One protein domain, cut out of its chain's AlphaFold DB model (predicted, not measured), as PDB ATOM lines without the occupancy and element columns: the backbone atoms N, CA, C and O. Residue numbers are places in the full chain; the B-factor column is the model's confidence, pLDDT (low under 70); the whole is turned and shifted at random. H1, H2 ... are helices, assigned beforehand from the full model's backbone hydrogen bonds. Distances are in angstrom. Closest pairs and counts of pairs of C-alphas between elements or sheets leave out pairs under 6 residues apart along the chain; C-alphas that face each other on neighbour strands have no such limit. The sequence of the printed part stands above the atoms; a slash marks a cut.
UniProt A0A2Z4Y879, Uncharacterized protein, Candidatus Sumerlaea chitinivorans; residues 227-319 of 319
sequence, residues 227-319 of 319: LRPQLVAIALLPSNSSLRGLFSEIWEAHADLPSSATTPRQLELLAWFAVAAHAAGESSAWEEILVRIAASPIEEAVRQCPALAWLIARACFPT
ATOM      1  N   LEU A 227       7.098 -22.900 -26.831       86.81
ATOM      2  CA  LEU A 227       7.931 -24.088 -27.037       86.81
ATOM      3  C   LEU A 227       7.468 -25.297 -26.209       86.81
ATOM      4  O   LEU A 227       7.386 -26.414 -26.716       86.81
ATOM      5  N   ARG A 228       7.140 -25.082 -24.929       87.62
ATOM      6  CA  ARG A 228       6.742 -26.164 -24.012       87.62
ATOM      7  C   ARG A 228       5.481 -26.901 -24.504       87.62
ATOM      8  O   ARG A 228       5.554 -28.121 -24.604       87.62
ATOM      9  N   PRO A 229       4.358 -26.228 -24.824       89.75
ATOM     10  CA  PRO A 229       3.197 -26.869 -25.440       89.75
ATOM     11  C   PRO A 229       3.532 -27.725 -26.667       89.75
ATOM     12  O   PRO A 229       3.048 -28.852 -26.741       89.75
ATOM     13  N   GLN A 230       4.405 -27.257 -27.568       92.56
ATOM     14  CA  GLN A 230       4.784 -28.051 -28.746       92.56
ATOM     15  C   GLN A 230       5.516 -29.333 -28.354       92.56
ATOM     16  O   GLN A 230       5.147 -30.419 -28.795       92.56
ATOM     17  N   LEU A 231       6.524 -29.223 -27.482       93.81
ATOM     18  CA  LEU A 231       7.284 -30.381 -27.015       93.81
ATOM     19  C   LEU A 231       6.389 -31.384 -26.285       93.81
ATOM     20  O   LEU A 231       6.541 -32.584 -26.481       93.81
ATOM     21  N   VAL A 232       5.434 -30.909 -25.481       93.38
ATOM     22  CA  VAL A 232       4.461 -31.768 -24.791       93.38
ATOM     23  C   VAL A 232       3.550 -32.485 -25.788       93.38
ATOM     24  O   VAL A 232       3.310 -33.680 -25.625       93.38
ATOM     25  N   ALA A 233       3.072 -31.793 -26.825       94.56
ATOM     26  CA  ALA A 233       2.258 -32.404 -27.871       94.56
ATOM     27  C   ALA A 233       3.031 -33.515 -28.597       94.56
ATOM     28  O   ALA A 233       2.550 -34.641 -28.670       94.56
ATOM     29  N   ILE A 234       4.263 -33.236 -29.033       95.88
ATOM     30  CA  ILE A 234       5.139 -34.227 -29.681       95.88
ATOM     31  C   ILE A 234       5.425 -35.407 -28.744       95.88
ATOM     32  O   ILE A 234       5.408 -36.558 -29.170       95.88
ATOM     33  N   ALA A 235       5.686 -35.131 -27.467       94.06
ATOM     34  CA  ALA A 235       6.063 -36.132 -26.477       94.06
ATOM     35  C   ALA A 235       4.919 -37.070 -26.064       94.06
ATOM     36  O   ALA A 235       5.183 -38.211 -25.672       94.06
ATOM     37  N   LEU A 236       3.675 -36.582 -26.047       93.50
ATOM     38  CA  LEU A 236       2.554 -37.283 -25.412       93.50
ATOM     39  C   LEU A 236       1.436 -37.691 -26.370       93.50
ATOM     40  O   LEU A 236       0.717 -38.633 -26.045       93.50
ATOM     41  N   LEU A 237       1.255 -37.010 -27.504       94.69
ATOM     42  CA  LEU A 237       0.217 -37.356 -28.476       94.69
ATOM     43  C   LEU A 237       0.686 -38.485 -29.414       94.69
ATOM     44  O   LEU A 237       1.889 -38.712 -29.563       94.69
ATOM     45  N   PRO A 238      -0.241 -39.212 -30.061       93.31
ATOM     46  CA  PRO A 238       0.102 -40.222 -31.054       93.31
ATOM     47  C   PRO A 238       0.990 -39.661 -32.167       93.31
ATOM     48  O   PRO A 238       0.604 -38.734 -32.880       93.31
ATOM     49  N   SER A 239       2.166 -40.269 -32.341       90.00
ATOM     50  CA  SER A 239       3.135 -39.850 -33.355       90.00
ATOM     51  C   SER A 239       2.526 -39.884 -34.759       90.00
ATOM     52  O   SER A 239       1.859 -40.843 -35.157       90.00
ATOM     53  N   ASN A 240       2.764 -38.822 -35.525       92.19
ATOM     54  CA  ASN A 240       2.324 -38.674 -36.907       92.19
ATOM     55  C   ASN A 240       3.355 -37.847 -37.704       92.19
ATOM     56  O   ASN A 240       4.360 -37.383 -37.161       92.19
ATOM     57  N   SER A 241       3.163 -37.697 -39.017       92.50
ATOM     58  CA  SER A 241       4.099 -36.935 -39.861       92.50
ATOM     59  C   SER A 241       4.189 -35.455 -39.484       92.50
ATOM     60  O   SER A 241       5.273 -34.889 -39.577       92.50
ATOM     61  N   SER A 242       3.087 -34.843 -39.043       91.88
ATOM     62  CA  SER A 242       3.046 -33.430 -38.654       91.88
ATOM     63  C   SER A 242       3.860 -33.178 -37.388       91.88
ATOM     64  O   SER A 242       4.678 -32.267 -37.372       91.88
ATOM     65  N   LEU A 243       3.704 -34.018 -36.360       93.75
ATOM     66  CA  LEU A 243       4.467 -33.918 -35.111       93.75
ATOM     67  C   LEU A 243       5.962 -34.170 -35.317       93.75
ATOM     68  O   LEU A 243       6.785 -33.486 -34.715       93.75
ATOM     69  N   ARG A 244       6.321 -35.117 -36.193       94.62
ATOM     70  CA  ARG A 244       7.724 -35.351 -36.563       94.62
ATOM     71  C   ARG A 244       8.328 -34.143 -37.274       94.62
ATOM     72  O   ARG A 244       9.391 -33.691 -36.871       94.62
ATOM     73  N   GLY A 245       7.622 -33.583 -38.260       92.69
ATOM     74  CA  GLY A 245       8.055 -32.362 -38.944       92.69
ATOM     75  C   GLY A 245       8.192 -31.173 -37.989       92.69
ATOM     76  O   GLY A 245       9.214 -30.496 -38.005       92.69
ATOM     77  N   LEU A 246       7.216 -30.983 -37.096       93.31
ATOM     78  CA  LEU A 246       7.258 -29.943 -36.066       93.31
ATOM     79  C   LEU A 246       8.463 -30.111 -35.131       93.31
ATOM     80  O   LEU A 246       9.101 -29.122 -34.779       93.31
ATOM     81  N   PHE A 247       8.802 -31.344 -34.736       94.69
ATOM     82  CA  PHE A 247      10.004 -31.585 -33.941       94.69
ATOM     83  C   PHE A 247      11.272 -31.180 -34.696       94.69
ATOM     84  O   PHE A 247      12.102 -30.487 -34.117       94.69
ATOM     85  N   SER A 248      11.415 -31.569 -35.967       92.31
ATOM     86  CA  SER A 248      12.578 -31.196 -36.782       92.31
ATOM     87  C   SER A 248      12.730 -29.674 -36.887       92.31
ATOM     88  O   SER A 248      13.816 -29.157 -36.643       92.31
ATOM     89  N   GLU A 249      11.636 -28.946 -37.143       91.25
ATOM     90  CA  GLU A 249      11.631 -27.474 -37.194       91.25
ATOM     91  C   GLU A 249      12.049 -26.850 -35.850       91.25
ATOM     92  O   GLU A 249      12.870 -25.930 -35.803       91.25
ATOM     93  N   ILE A 250      11.522 -27.367 -34.734       91.44
ATOM     94  CA  ILE A 250      11.889 -26.903 -33.391       91.44
ATOM     95  C   ILE A 250      13.359 -27.196 -33.094       91.44
ATOM     96  O   ILE A 250      14.041 -26.339 -32.537       91.44
ATOM     97  N   TRP A 251      13.838 -28.390 -33.433       90.75
ATOM     98  CA  TRP A 251      15.206 -28.818 -33.174       90.75
ATOM     99  C   TRP A 251      16.218 -27.948 -33.925       90.75
ATOM    100  O   TRP A 251      17.161 -27.452 -33.313       90.75
ATOM    101  N   GLU A 252      15.974 -27.674 -35.211       88.12
ATOM    102  CA  GLU A 252      16.804 -26.763 -36.010       88.12
ATOM    103  C   GLU A 252      16.813 -25.337 -35.441       88.12
ATOM    104  O   GLU A 252      17.862 -24.692 -35.389       88.12
ATOM    105  N   ALA A 253      15.664 -24.854 -34.960       85.38
ATOM    106  CA  ALA A 253      15.541 -23.524 -34.366       85.38
ATOM    107  C   ALA A 253      16.193 -23.394 -32.973       85.38
ATOM    108  O   ALA A 253      16.428 -22.272 -32.528       85.38
ATOM    109  N   HIS A 254      16.481 -24.508 -32.290       82.44
ATOM    110  CA  HIS A 254      17.003 -24.538 -30.914       82.44
ATOM    111  C   HIS A 254      18.364 -25.244 -30.821       82.44
ATOM    112  O   HIS A 254      18.644 -25.982 -29.872       82.44
ATOM    113  N   ALA A 255      19.245 -24.983 -31.791       62.50
ATOM    114  CA  ALA A 255      20.625 -25.472 -31.785       62.50
ATOM    115  C   ALA A 255      21.448 -24.987 -30.565       62.50
ATOM    116  O   ALA A 255      22.484 -25.565 -30.237       62.50
ATOM    117  N   ASP A 256      20.989 -23.942 -29.871       72.50
ATOM    118  CA  ASP A 256      21.649 -23.264 -28.752       72.50
ATOM    119  C   ASP A 256      21.153 -23.702 -27.362       72.50
ATOM    120  O   ASP A 256      21.418 -23.020 -26.366       72.50
ATOM    121  N   LEU A 257      20.462 -24.845 -27.254       80.44
ATOM    122  CA  LEU A 257      20.099 -25.411 -25.953       80.44
ATOM    123  C   LEU A 257      21.319 -25.420 -25.002       80.44
ATOM    124  O   LEU A 257      22.458 -25.612 -25.444       80.44
ATOM    125  N   PRO A 258      21.127 -25.265 -23.682       81.06
ATOM    126  CA  PRO A 258      22.247 -25.260 -22.754       81.06
ATOM    127  C   PRO A 258      22.914 -26.643 -22.692       81.06
ATOM    128  O   PRO A 258      22.253 -27.681 -22.805       81.06
ATOM    129  N   SER A 259      24.235 -26.665 -22.494       85.06
ATOM    130  CA  SER A 259      25.012 -27.904 -22.325       85.06
ATOM    131  C   SER A 259      24.677 -28.640 -21.022       85.06
ATOM    132  O   SER A 259      24.890 -29.843 -20.918       85.06
ATOM    133  N   SER A 260      24.148 -27.922 -20.030       88.62
ATOM    134  CA  SER A 260      23.564 -28.460 -18.801       88.62
ATOM    135  C   SER A 260      22.539 -27.474 -18.236       88.62
ATOM    136  O   SER A 260      22.642 -26.262 -18.428       88.62
ATOM    137  N   ALA A 261      21.524 -27.977 -17.538       87.38
ATOM    138  CA  ALA A 261      20.581 -27.132 -16.821       87.38
ATOM    139  C   ALA A 261      21.205 -26.615 -15.519       87.38
ATOM    140  O   ALA A 261      21.828 -27.372 -14.785       87.38
ATOM    141  N   THR A 262      20.975 -25.348 -15.185       86.56
ATOM    142  CA  THR A 262      21.321 -24.765 -13.874       86.56
ATOM    143  C   THR A 262      20.090 -24.517 -13.007       86.56
ATOM    144  O   THR A 262      20.210 -24.210 -11.824       86.56
ATOM    145  N   THR A 263      18.892 -24.675 -13.577       85.56
ATOM    146  CA  THR A 263      17.611 -24.477 -12.891       85.56
ATOM    147  C   THR A 263      16.655 -25.649 -13.135       85.56
ATOM    148  O   THR A 263      16.720 -26.276 -14.199       85.56
ATOM    149  N   PRO A 264      15.700 -25.913 -12.219       84.94
ATOM    150  CA  PRO A 264      14.670 -26.934 -12.421       84.94
ATOM    151  C   PRO A 264      13.882 -26.757 -13.727       84.94
ATOM    152  O   PRO A 264      13.603 -27.731 -14.417       84.94
ATOM    153  N   ARG A 265      13.590 -25.511 -14.123       85.00
ATOM    154  CA  ARG A 265      12.852 -25.199 -15.358       85.00
ATOM    155  C   ARG A 265      13.641 -25.530 -16.627       85.00
ATOM    156  O   ARG A 265      13.055 -25.992 -17.600       85.00
ATOM    157  N   GLN A 266      14.952 -25.289 -16.634       88.12
ATOM    158  CA  GLN A 266      15.806 -25.704 -17.752       88.12
ATOM    159  C   GLN A 266      15.901 -27.227 -17.829       88.12
ATOM    160  O   GLN A 266      15.865 -27.780 -18.923       88.12
ATOM    161  N   LEU A 267      15.968 -27.905 -16.681       89.50
ATOM    162  CA  LEU A 267      15.985 -29.364 -16.648       89.50
ATOM    163  C   LEU A 267      14.655 -29.952 -17.137       89.50
ATOM    164  O   LEU A 267      14.665 -30.918 -17.890       89.50
ATOM    165  N   GLU A 268      13.525 -29.335 -16.775       90.06
ATOM    166  CA  GLU A 268      12.205 -29.665 -17.329       90.06
ATOM    167  C   GLU A 268      12.200 -29.551 -18.855       90.06
ATOM    168  O   GLU A 268      11.729 -30.452 -19.541       90.06
ATOM    169  N   LEU A 269      12.738 -28.449 -19.388       89.94
ATOM    170  CA  LEU A 269      12.791 -28.208 -20.826       89.94
ATOM    171  C   LEU A 269      13.641 -29.265 -21.539       89.94
ATOM    172  O   LEU A 269      13.174 -29.845 -22.514       89.94
ATOM    173  N   LEU A 270      14.846 -29.556 -21.032       92.88
ATOM    174  CA  LEU A 270      15.695 -30.623 -21.571       92.88
ATOM    175  C   LEU A 270      14.976 -31.976 -21.525       92.88
ATOM    176  O   LEU A 270      14.998 -32.722 -22.498       92.88
ATOM    177  N   ALA A 271      14.290 -32.293 -20.428       92.75
ATOM    178  CA  ALA A 271      13.566 -33.550 -20.318       92.75
ATOM    179  C   ALA A 271      12.390 -33.632 -21.311       92.75
ATOM    180  O   ALA A 271      12.212 -34.672 -21.942       92.75
ATOM    181  N   TRP A 272      11.653 -32.539 -21.544       93.75
ATOM    182  CA  TRP A 272      10.632 -32.481 -22.599       93.75
ATOM    183  C   TRP A 272      11.214 -32.660 -23.999       93.75
ATOM    184  O   TRP A 272      10.659 -33.422 -24.787       93.75
ATOM    185  N   PHE A 273      12.347 -32.020 -24.291       94.44
ATOM    186  CA  PHE A 273      13.078 -32.222 -25.540       94.44
ATOM    187  C   PHE A 273      13.467 -33.687 -25.736       94.44
ATOM    188  O   PHE A 273      13.263 -34.222 -26.819       94.44
ATOM    189  N   ALA A 274      13.970 -34.358 -24.697       94.62
ATOM    190  CA  ALA A 274      14.357 -35.762 -24.792       94.62
ATOM    191  C   ALA A 274      13.156 -36.675 -25.087       94.62
ATOM    192  O   ALA A 274      13.239 -37.522 -25.976       94.62
ATOM    193  N   VAL A 275      12.028 -36.498 -24.388       94.56
ATOM    194  CA  VAL A 275      10.822 -37.304 -24.658       94.56
ATOM    195  C   VAL A 275      10.284 -37.023 -26.066       94.56
ATOM    196  O   VAL A 275       9.937 -37.962 -26.779       94.56
ATOM    197  N   ALA A 276      10.255 -35.754 -26.485       95.38
ATOM    198  CA  ALA A 276       9.800 -35.356 -27.815       95.38
ATOM    199  C   ALA A 276      10.702 -35.911 -28.932       95.38
ATOM    200  O   ALA A 276      10.191 -36.476 -29.894       95.38
ATOM    201  N   ALA A 277      12.027 -35.833 -28.773       94.81
ATOM    202  CA  ALA A 277      12.999 -36.382 -29.719       94.81
ATOM    203  C   ALA A 277      12.801 -37.888 -29.901       94.81
ATOM    204  O   ALA A 277      12.732 -38.388 -31.024       94.81
ATOM    205  N   HIS A 278      12.628 -38.609 -28.791       94.81
ATOM    206  CA  HIS A 278      12.345 -40.033 -28.843       94.81
ATOM    207  C   HIS A 278      11.019 -40.334 -29.564       94.81
ATOM    208  O   HIS A 278      10.989 -41.180 -30.454       94.81
ATOM    209  N   ALA A 279       9.938 -39.623 -29.227       94.12
ATOM    210  CA  ALA A 279       8.623 -39.801 -29.853       94.12
ATOM    211  C   ALA A 279       8.611 -39.450 -31.357       94.12
ATOM    212  O   ALA A 279       7.840 -40.028 -32.134       94.12
ATOM    213  N   ALA A 280       9.488 -38.533 -31.776       94.25
ATOM    214  CA  ALA A 280       9.694 -38.173 -33.173       94.25
ATOM    215  C   ALA A 280      10.576 -39.179 -33.943       94.25
ATOM    216  O   ALA A 280      10.551 -39.195 -35.174       94.25
ATOM    217  N   GLY A 281      11.306 -40.053 -33.240       93.12
ATOM    218  CA  GLY A 281      12.267 -40.988 -33.833       93.12
ATOM    219  C   GLY A 281      13.659 -40.392 -34.074       93.12
ATOM    220  O   GLY A 281      14.462 -40.996 -34.781       93.12
ATOM    221  N   GLU A 282      13.969 -39.243 -33.475       93.56
ATOM    222  CA  GLU A 282      15.236 -38.522 -33.636       93.56
ATOM    223  C   GLU A 282      16.271 -38.988 -32.603       93.56
ATOM    224  O   GLU A 282      16.536 -38.329 -31.592       93.56
ATOM    225  N   SER A 283      16.858 -40.167 -32.835       92.19
ATOM    226  CA  SER A 283      17.766 -40.813 -31.873       92.19
ATOM    227  C   SER A 283      19.011 -39.980 -31.550       92.19
ATOM    228  O   SER A 283      19.409 -39.927 -30.389       92.19
ATOM    229  N   SER A 284      19.592 -39.289 -32.539       91.75
ATOM    230  CA  SER A 284      20.778 -38.443 -32.321       91.75
ATOM    231  C   SER A 284      20.473 -37.276 -31.382       91.75
ATOM    232  O   SER A 284      21.222 -37.035 -30.439       91.75
ATOM    233  N   ALA A 285      19.356 -36.577 -31.615       92.19
ATOM    234  CA  ALA A 285      18.921 -35.486 -30.750       92.19
ATOM    235  C   ALA A 285      18.636 -36.008 -29.335       92.19
ATOM    236  O   ALA A 285      19.095 -35.437 -28.348       92.19
ATOM    237  N   TRP A 286      17.932 -37.139 -29.227       94.12
ATOM    238  CA  TRP A 286      17.621 -37.760 -27.941       94.12
ATOM    239  C   TRP A 286      18.876 -38.081 -27.118       94.12
ATOM    240  O   TRP A 286      18.955 -37.690 -25.952       94.12
ATOM    241  N   GLU A 287      19.870 -38.740 -27.713       92.50
ATOM    242  CA  GLU A 287      21.132 -39.066 -27.040       92.50
ATOM    243  C   GLU A 287      21.888 -37.810 -26.599       92.50
ATOM    244  O   GLU A 287      22.344 -37.734 -25.456       92.50
ATOM    245  N   GLU A 288      21.955 -36.798 -27.465       92.56
ATOM    246  CA  GLU A 288      22.583 -35.517 -27.155       92.56
ATOM    247  C   GLU A 288      21.922 -34.832 -25.950       92.56
ATOM    248  O   GLU A 288      22.599 -34.355 -25.034       92.56
ATOM    249  N   ILE A 289      20.589 -34.820 -25.899       93.62
ATOM    250  CA  ILE A 289      19.845 -34.214 -24.794       93.62
ATOM    251  C   ILE A 289      20.045 -34.998 -23.493       93.62
ATOM    252  O   ILE A 289      20.199 -34.394 -22.428       93.62
ATOM    253  N   LEU A 290      20.100 -36.331 -23.552       92.50
ATOM    254  CA  LEU A 290      20.381 -37.146 -22.374       92.50
ATOM    255  C   LEU A 290      21.769 -36.845 -21.781       92.50
ATOM    256  O   LEU A 290      21.903 -36.845 -20.554       92.50
ATOM    257  N   VAL A 291      22.779 -36.523 -22.603       93.38
ATOM    258  CA  VAL A 291      24.111 -36.107 -22.111       93.38
ATOM    259  C   VAL A 291      23.996 -34.802 -21.327       93.38
ATOM    260  O   VAL A 291      24.546 -34.678 -20.230       93.38
ATOM    261  N   ARG A 292      23.215 -33.848 -21.839       92.75
ATOM    262  CA  ARG A 292      22.971 -32.553 -21.182       92.75
ATOM    263  C   ARG A 292      22.212 -32.719 -19.861       92.75
ATOM    264  O   ARG A 292      22.539 -32.070 -18.865       92.75
ATOM    265  N   ILE A 293      21.237 -33.632 -19.812       91.75
ATOM    266  CA  ILE A 293      20.531 -34.007 -18.574       91.75
ATOM    267  C   ILE A 293      21.510 -34.625 -17.572       91.75
ATOM    268  O   ILE A 293      21.529 -34.205 -16.417       91.75
ATOM    269  N   ALA A 294      22.364 -35.563 -17.996       88.62
ATOM    270  CA  ALA A 294      23.378 -36.165 -17.128       88.62
ATOM    271  C   ALA A 294      24.349 -35.119 -16.553       88.62
ATOM    272  O   ALA A 294      24.713 -35.196 -15.383       88.62
ATOM    273  N   ALA A 295      24.704 -34.090 -17.322       89.56
ATOM    274  CA  ALA A 295      25.556 -32.997 -16.856       89.56
ATOM    275  C   ALA A 295      24.856 -32.002 -15.899       89.56
ATOM    276  O   ALA A 295      25.496 -31.087 -15.383       89.56
ATOM    277  N   SER A 296      23.547 -32.142 -15.664       90.38
ATOM    278  CA  SER A 296      22.743 -31.218 -14.851       90.38
ATOM    279  C   SER A 296      22.704 -31.613 -13.360       90.38
ATOM    280  O   SER A 296      22.918 -32.783 -13.029       90.38
ATOM    281  N   PRO A 297      22.378 -30.694 -12.426       87.00
ATOM    282  CA  PRO A 297      22.201 -30.978 -11.000       87.00
ATOM    283  C   PRO A 297      20.818 -31.604 -10.737       87.00
ATOM    284  O   PRO A 297      19.934 -30.994 -10.132       87.00
ATOM    285  N   ILE A 298      20.625 -32.828 -11.237       84.38
ATOM    286  CA  ILE A 298      19.357 -33.572 -11.189       84.38
ATOM    287  C   ILE A 298      18.827 -33.676  -9.758       84.38
ATOM    288  O   ILE A 298      17.638 -33.480  -9.521       84.38
ATOM    289  N   GLU A 299      19.709 -33.955  -8.801       82.50
ATOM    290  CA  GLU A 299      19.338 -34.200  -7.414       82.50
ATOM    291  C   GLU A 299      18.653 -33.004  -6.775       82.50
ATOM    292  O   GLU A 299      17.589 -33.130  -6.168       82.50
ATOM    293  N   GLU A 300      19.256 -31.833  -6.940       80.56
ATOM    294  CA  GLU A 300      18.746 -30.603  -6.363       80.56
ATOM    295  C   GLU A 300      17.447 -30.173  -7.049       80.56
ATOM    296  O   GLU A 300      16.474 -29.808  -6.388       80.56
ATOM    297  N   ALA A 301      17.381 -30.313  -8.374       81.44
ATOM    298  CA  ALA A 301      16.182 -29.987  -9.131       81.44
ATOM    299  C   ALA A 301      14.982 -30.870  -8.749       81.44
ATOM    300  O   ALA A 301      13.874 -30.358  -8.583       81.44
ATOM    301  N   VAL A 302      15.191 -32.176  -8.558       77.56
ATOM    302  CA  VAL A 302      14.127 -33.114  -8.168       77.56
ATOM    303  C   VAL A 302      13.642 -32.867  -6.740       77.56
ATOM    304  O   VAL A 302      12.439 -32.938  -6.498       77.56
ATOM    305  N   ARG A 303      14.527 -32.507  -5.800       74.62
ATOM    306  CA  ARG A 303      14.099 -32.109  -4.443       74.62
ATOM    307  C   ARG A 303      13.176 -30.891  -4.467       74.62
ATOM    308  O   ARG A 303      12.223 -30.830  -3.699       74.62
ATOM    309  N   GLN A 304      13.444 -29.938  -5.357       76.00
ATOM    310  CA  GLN A 304      12.629 -28.730  -5.514       76.00
ATOM    311  C   GLN A 304      11.341 -28.977  -6.314       76.00
ATOM    312  O   GLN A 304      10.334 -28.297  -6.104       76.00
ATOM    313  N   CYS A 305      11.359 -29.928  -7.248       74.94
ATOM    314  CA  CYS A 305      10.205 -30.310  -8.048       74.94
ATOM    315  C   CYS A 305      10.166 -31.831  -8.278       74.94
ATOM    316  O   CYS A 305      10.720 -32.324  -9.263       74.94
ATOM    317  N   PRO A 306       9.450 -32.584  -7.422       73.31
ATOM    318  CA  PRO A 306       9.371 -34.041  -7.537       73.31
ATOM    319  C   PRO A 306       8.812 -34.545  -8.876       73.31
ATOM    320  O   PRO A 306       9.217 -35.602  -9.351       73.31
ATOM    321  N   ALA A 307       7.944 -33.769  -9.536       75.38
ATOM    322  CA  ALA A 307       7.394 -34.108 -10.854       75.38
ATOM    323  C   ALA A 307       8.471 -34.241 -11.951       75.38
ATOM    324  O   ALA A 307       8.266 -34.965 -12.927       75.38
ATOM    325  N   LEU A 308       9.641 -33.607 -11.783       81.06
ATOM    326  CA  LEU A 308      10.770 -33.777 -12.700       81.06
ATOM    327  C   LEU A 308      11.296 -35.209 -12.715       81.06
ATOM    328  O   LEU A 308      11.753 -35.662 -13.758       81.06
ATOM    329  N   ALA A 309      11.206 -35.940 -11.603       78.31
ATOM    330  CA  ALA A 309      11.663 -37.323 -11.570       78.31
ATOM    331  C   ALA A 309      10.865 -38.204 -12.544       78.31
ATOM    332  O   ALA A 309      11.459 -39.026 -13.240       78.31
ATOM    333  N   TRP A 310       9.551 -37.984 -12.660       81.31
ATOM    334  CA  TRP A 310       8.705 -38.701 -13.617       81.31
ATOM    335  C   TRP A 310       9.113 -38.379 -15.056       81.31
ATOM    336  O   TRP A 310       9.322 -39.283 -15.864       81.31
ATOM    337  N   LEU A 311       9.285 -37.090 -15.361       85.81
ATOM    338  CA  LEU A 311       9.619 -36.637 -16.709       85.81
ATOM    339  C   LEU A 311      11.013 -37.114 -17.146       85.81
ATOM    340  O   LEU A 311      11.171 -37.622 -18.254       85.81
ATOM    341  N   ILE A 312      12.017 -37.012 -16.268       87.06
ATOM    342  CA  ILE A 312      13.383 -37.479 -16.546       87.06
ATOM    343  C   ILE A 312      13.410 -39.005 -16.690       87.06
ATOM    344  O   ILE A 312      14.083 -39.522 -17.582       87.06
ATOM    345  N   ALA A 313      12.657 -39.742 -15.866       82.81
ATOM    346  CA  ALA A 313      12.545 -41.190 -16.015       82.81
ATOM    347  C   ALA A 313      11.915 -41.572 -17.367       82.81
ATOM    348  O   ALA A 313      12.443 -42.452 -18.046       82.81
ATOM    349  N   ARG A 314      10.864 -40.864 -17.805       84.75
ATOM    350  CA  ARG A 314      10.248 -41.055 -19.130       84.75
ATOM    351  C   ARG A 314      11.216 -40.734 -20.274       84.75
ATOM    352  O   ARG A 314      11.233 -41.453 -21.265       84.75
ATOM    353  N   ALA A 315      12.041 -39.698 -20.125       86.75
ATOM    354  CA  ALA A 315      13.076 -39.345 -21.096       86.75
ATOM    355  C   ALA A 315      14.159 -40.426 -21.221       86.75
ATOM    356  O   ALA A 315      14.605 -40.734 -22.325       86.75
ATOM    357  N   CYS A 316      14.595 -40.999 -20.096       83.06
ATOM    358  CA  CYS A 316      15.665 -41.996 -20.070       83.06
ATOM    359  C   CYS A 316      15.192 -43.388 -20.491       83.06
ATOM    360  O   CYS A 316      15.984 -44.164 -21.017       83.06
ATOM    361  N   PHE A 317      13.927 -43.715 -20.236       79.62
ATOM    362  CA  PHE A 317      13.373 -45.049 -20.441       79.62
ATOM    363  C   PHE A 317      11.999 -44.964 -21.108       79.62
ATOM    364  O   PHE A 317      10.972 -45.220 -20.468       79.62
ATOM    365  N   PRO A 318      11.970 -44.573 -22.390       69.81
ATOM    366  CA  PRO A 318      10.730 -44.506 -23.139       69.81
ATOM    367  C   PRO A 318      10.105 -45.904 -23.282       69.81
ATOM    368  O   PRO A 318      10.804 -46.918 -23.361       69.81
ATOM    369  N   THR A 319       8.775 -45.954 -23.200       60.78
ATOM    370  CA  THR A 319       7.978 -47.175 -22.977       60.78
ATOM    371  C   THR A 319       7.619 -47.970 -24.210       60.78
ATOM    372  O   THR A 319       7.379 -47.337 -25.257       60.78
TER     373      THR A 319
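AT A GLANCE: This is residues 227 to 319 of the 319 residues of an uncharacterized protein of Candidatus Sumerlaea chitinivorans (UniProt A0A2Z4Y879). One long helix, H3, forms the core, with H1, H4 and H6 packed round it on three sides, H1 and H4 opposite each other. H2 packs with its residues 243 to 247 on the last residues of H3, 276 to 280, and H5 packs on the first, 264 to 267, one at each end of the core helix. The printed part has 93 residues with six named helices, H1 to H6 in order, and no named strand: all helix, with mostly crossed packing. It is compact, with a radius of gyration of the C-alphas of 12.2 A and spans of 37 by 26 by 20 A.

HOW THE PARTS SIT: H1, residues 227 to 236, touches the hub H3, residues 264 to 280, at a steep tilt of 46 degrees; their closest C-alphas, of Ala 235 and Ala 276, are 4.0 A apart. H2, residues 241 to 253, forms a helical hairpin with H1, closest at the C-alphas of Ile 234 and Leu 243, 5.5 A. Residues 243 to 247 of H2 alone touch H3, closest at the C-alphas of Arg 244 and Ala 280, 4.8 A. H4, residues 283 to 294, forms a helical hairpin with H3 at a shallow tilt of 21 degrees, closest at the C-alphas of Ala 274 and Trp 286, 5.0 A. H5, residues 298 to 304, touches residues 264 to 267 of H3 alone, closest at the C-alphas of Pro 264 and Ala 301, 4.7 A. H6, residues 307 to 316, touches H3 the same way at 36 degrees, only just steep, closest at the C-alphas of Val 275 and Ala 315, 4.7 A. H1 and H6 are apart. In H1, H2, H3, H4, H5 and H6 every O i to N i+4 pair is within hydrogen-bond range.

IN THESE COORDINATES: H1 begins at C-alpha 227 (7.931, -24.088, -27.037). H3 is 24.1 A long, H2 18.5 A and H4 16.4 A. H6 ends at C-alpha 316 (15.665, -41.996, -20.070).

THE WHOLE: The C-alphas farthest apart, of Ser 241 and Arg 303, are 37.1 A apart. The printed part has no cut and no long link. Residues 255, 318 and 319 have pLDDT under 70.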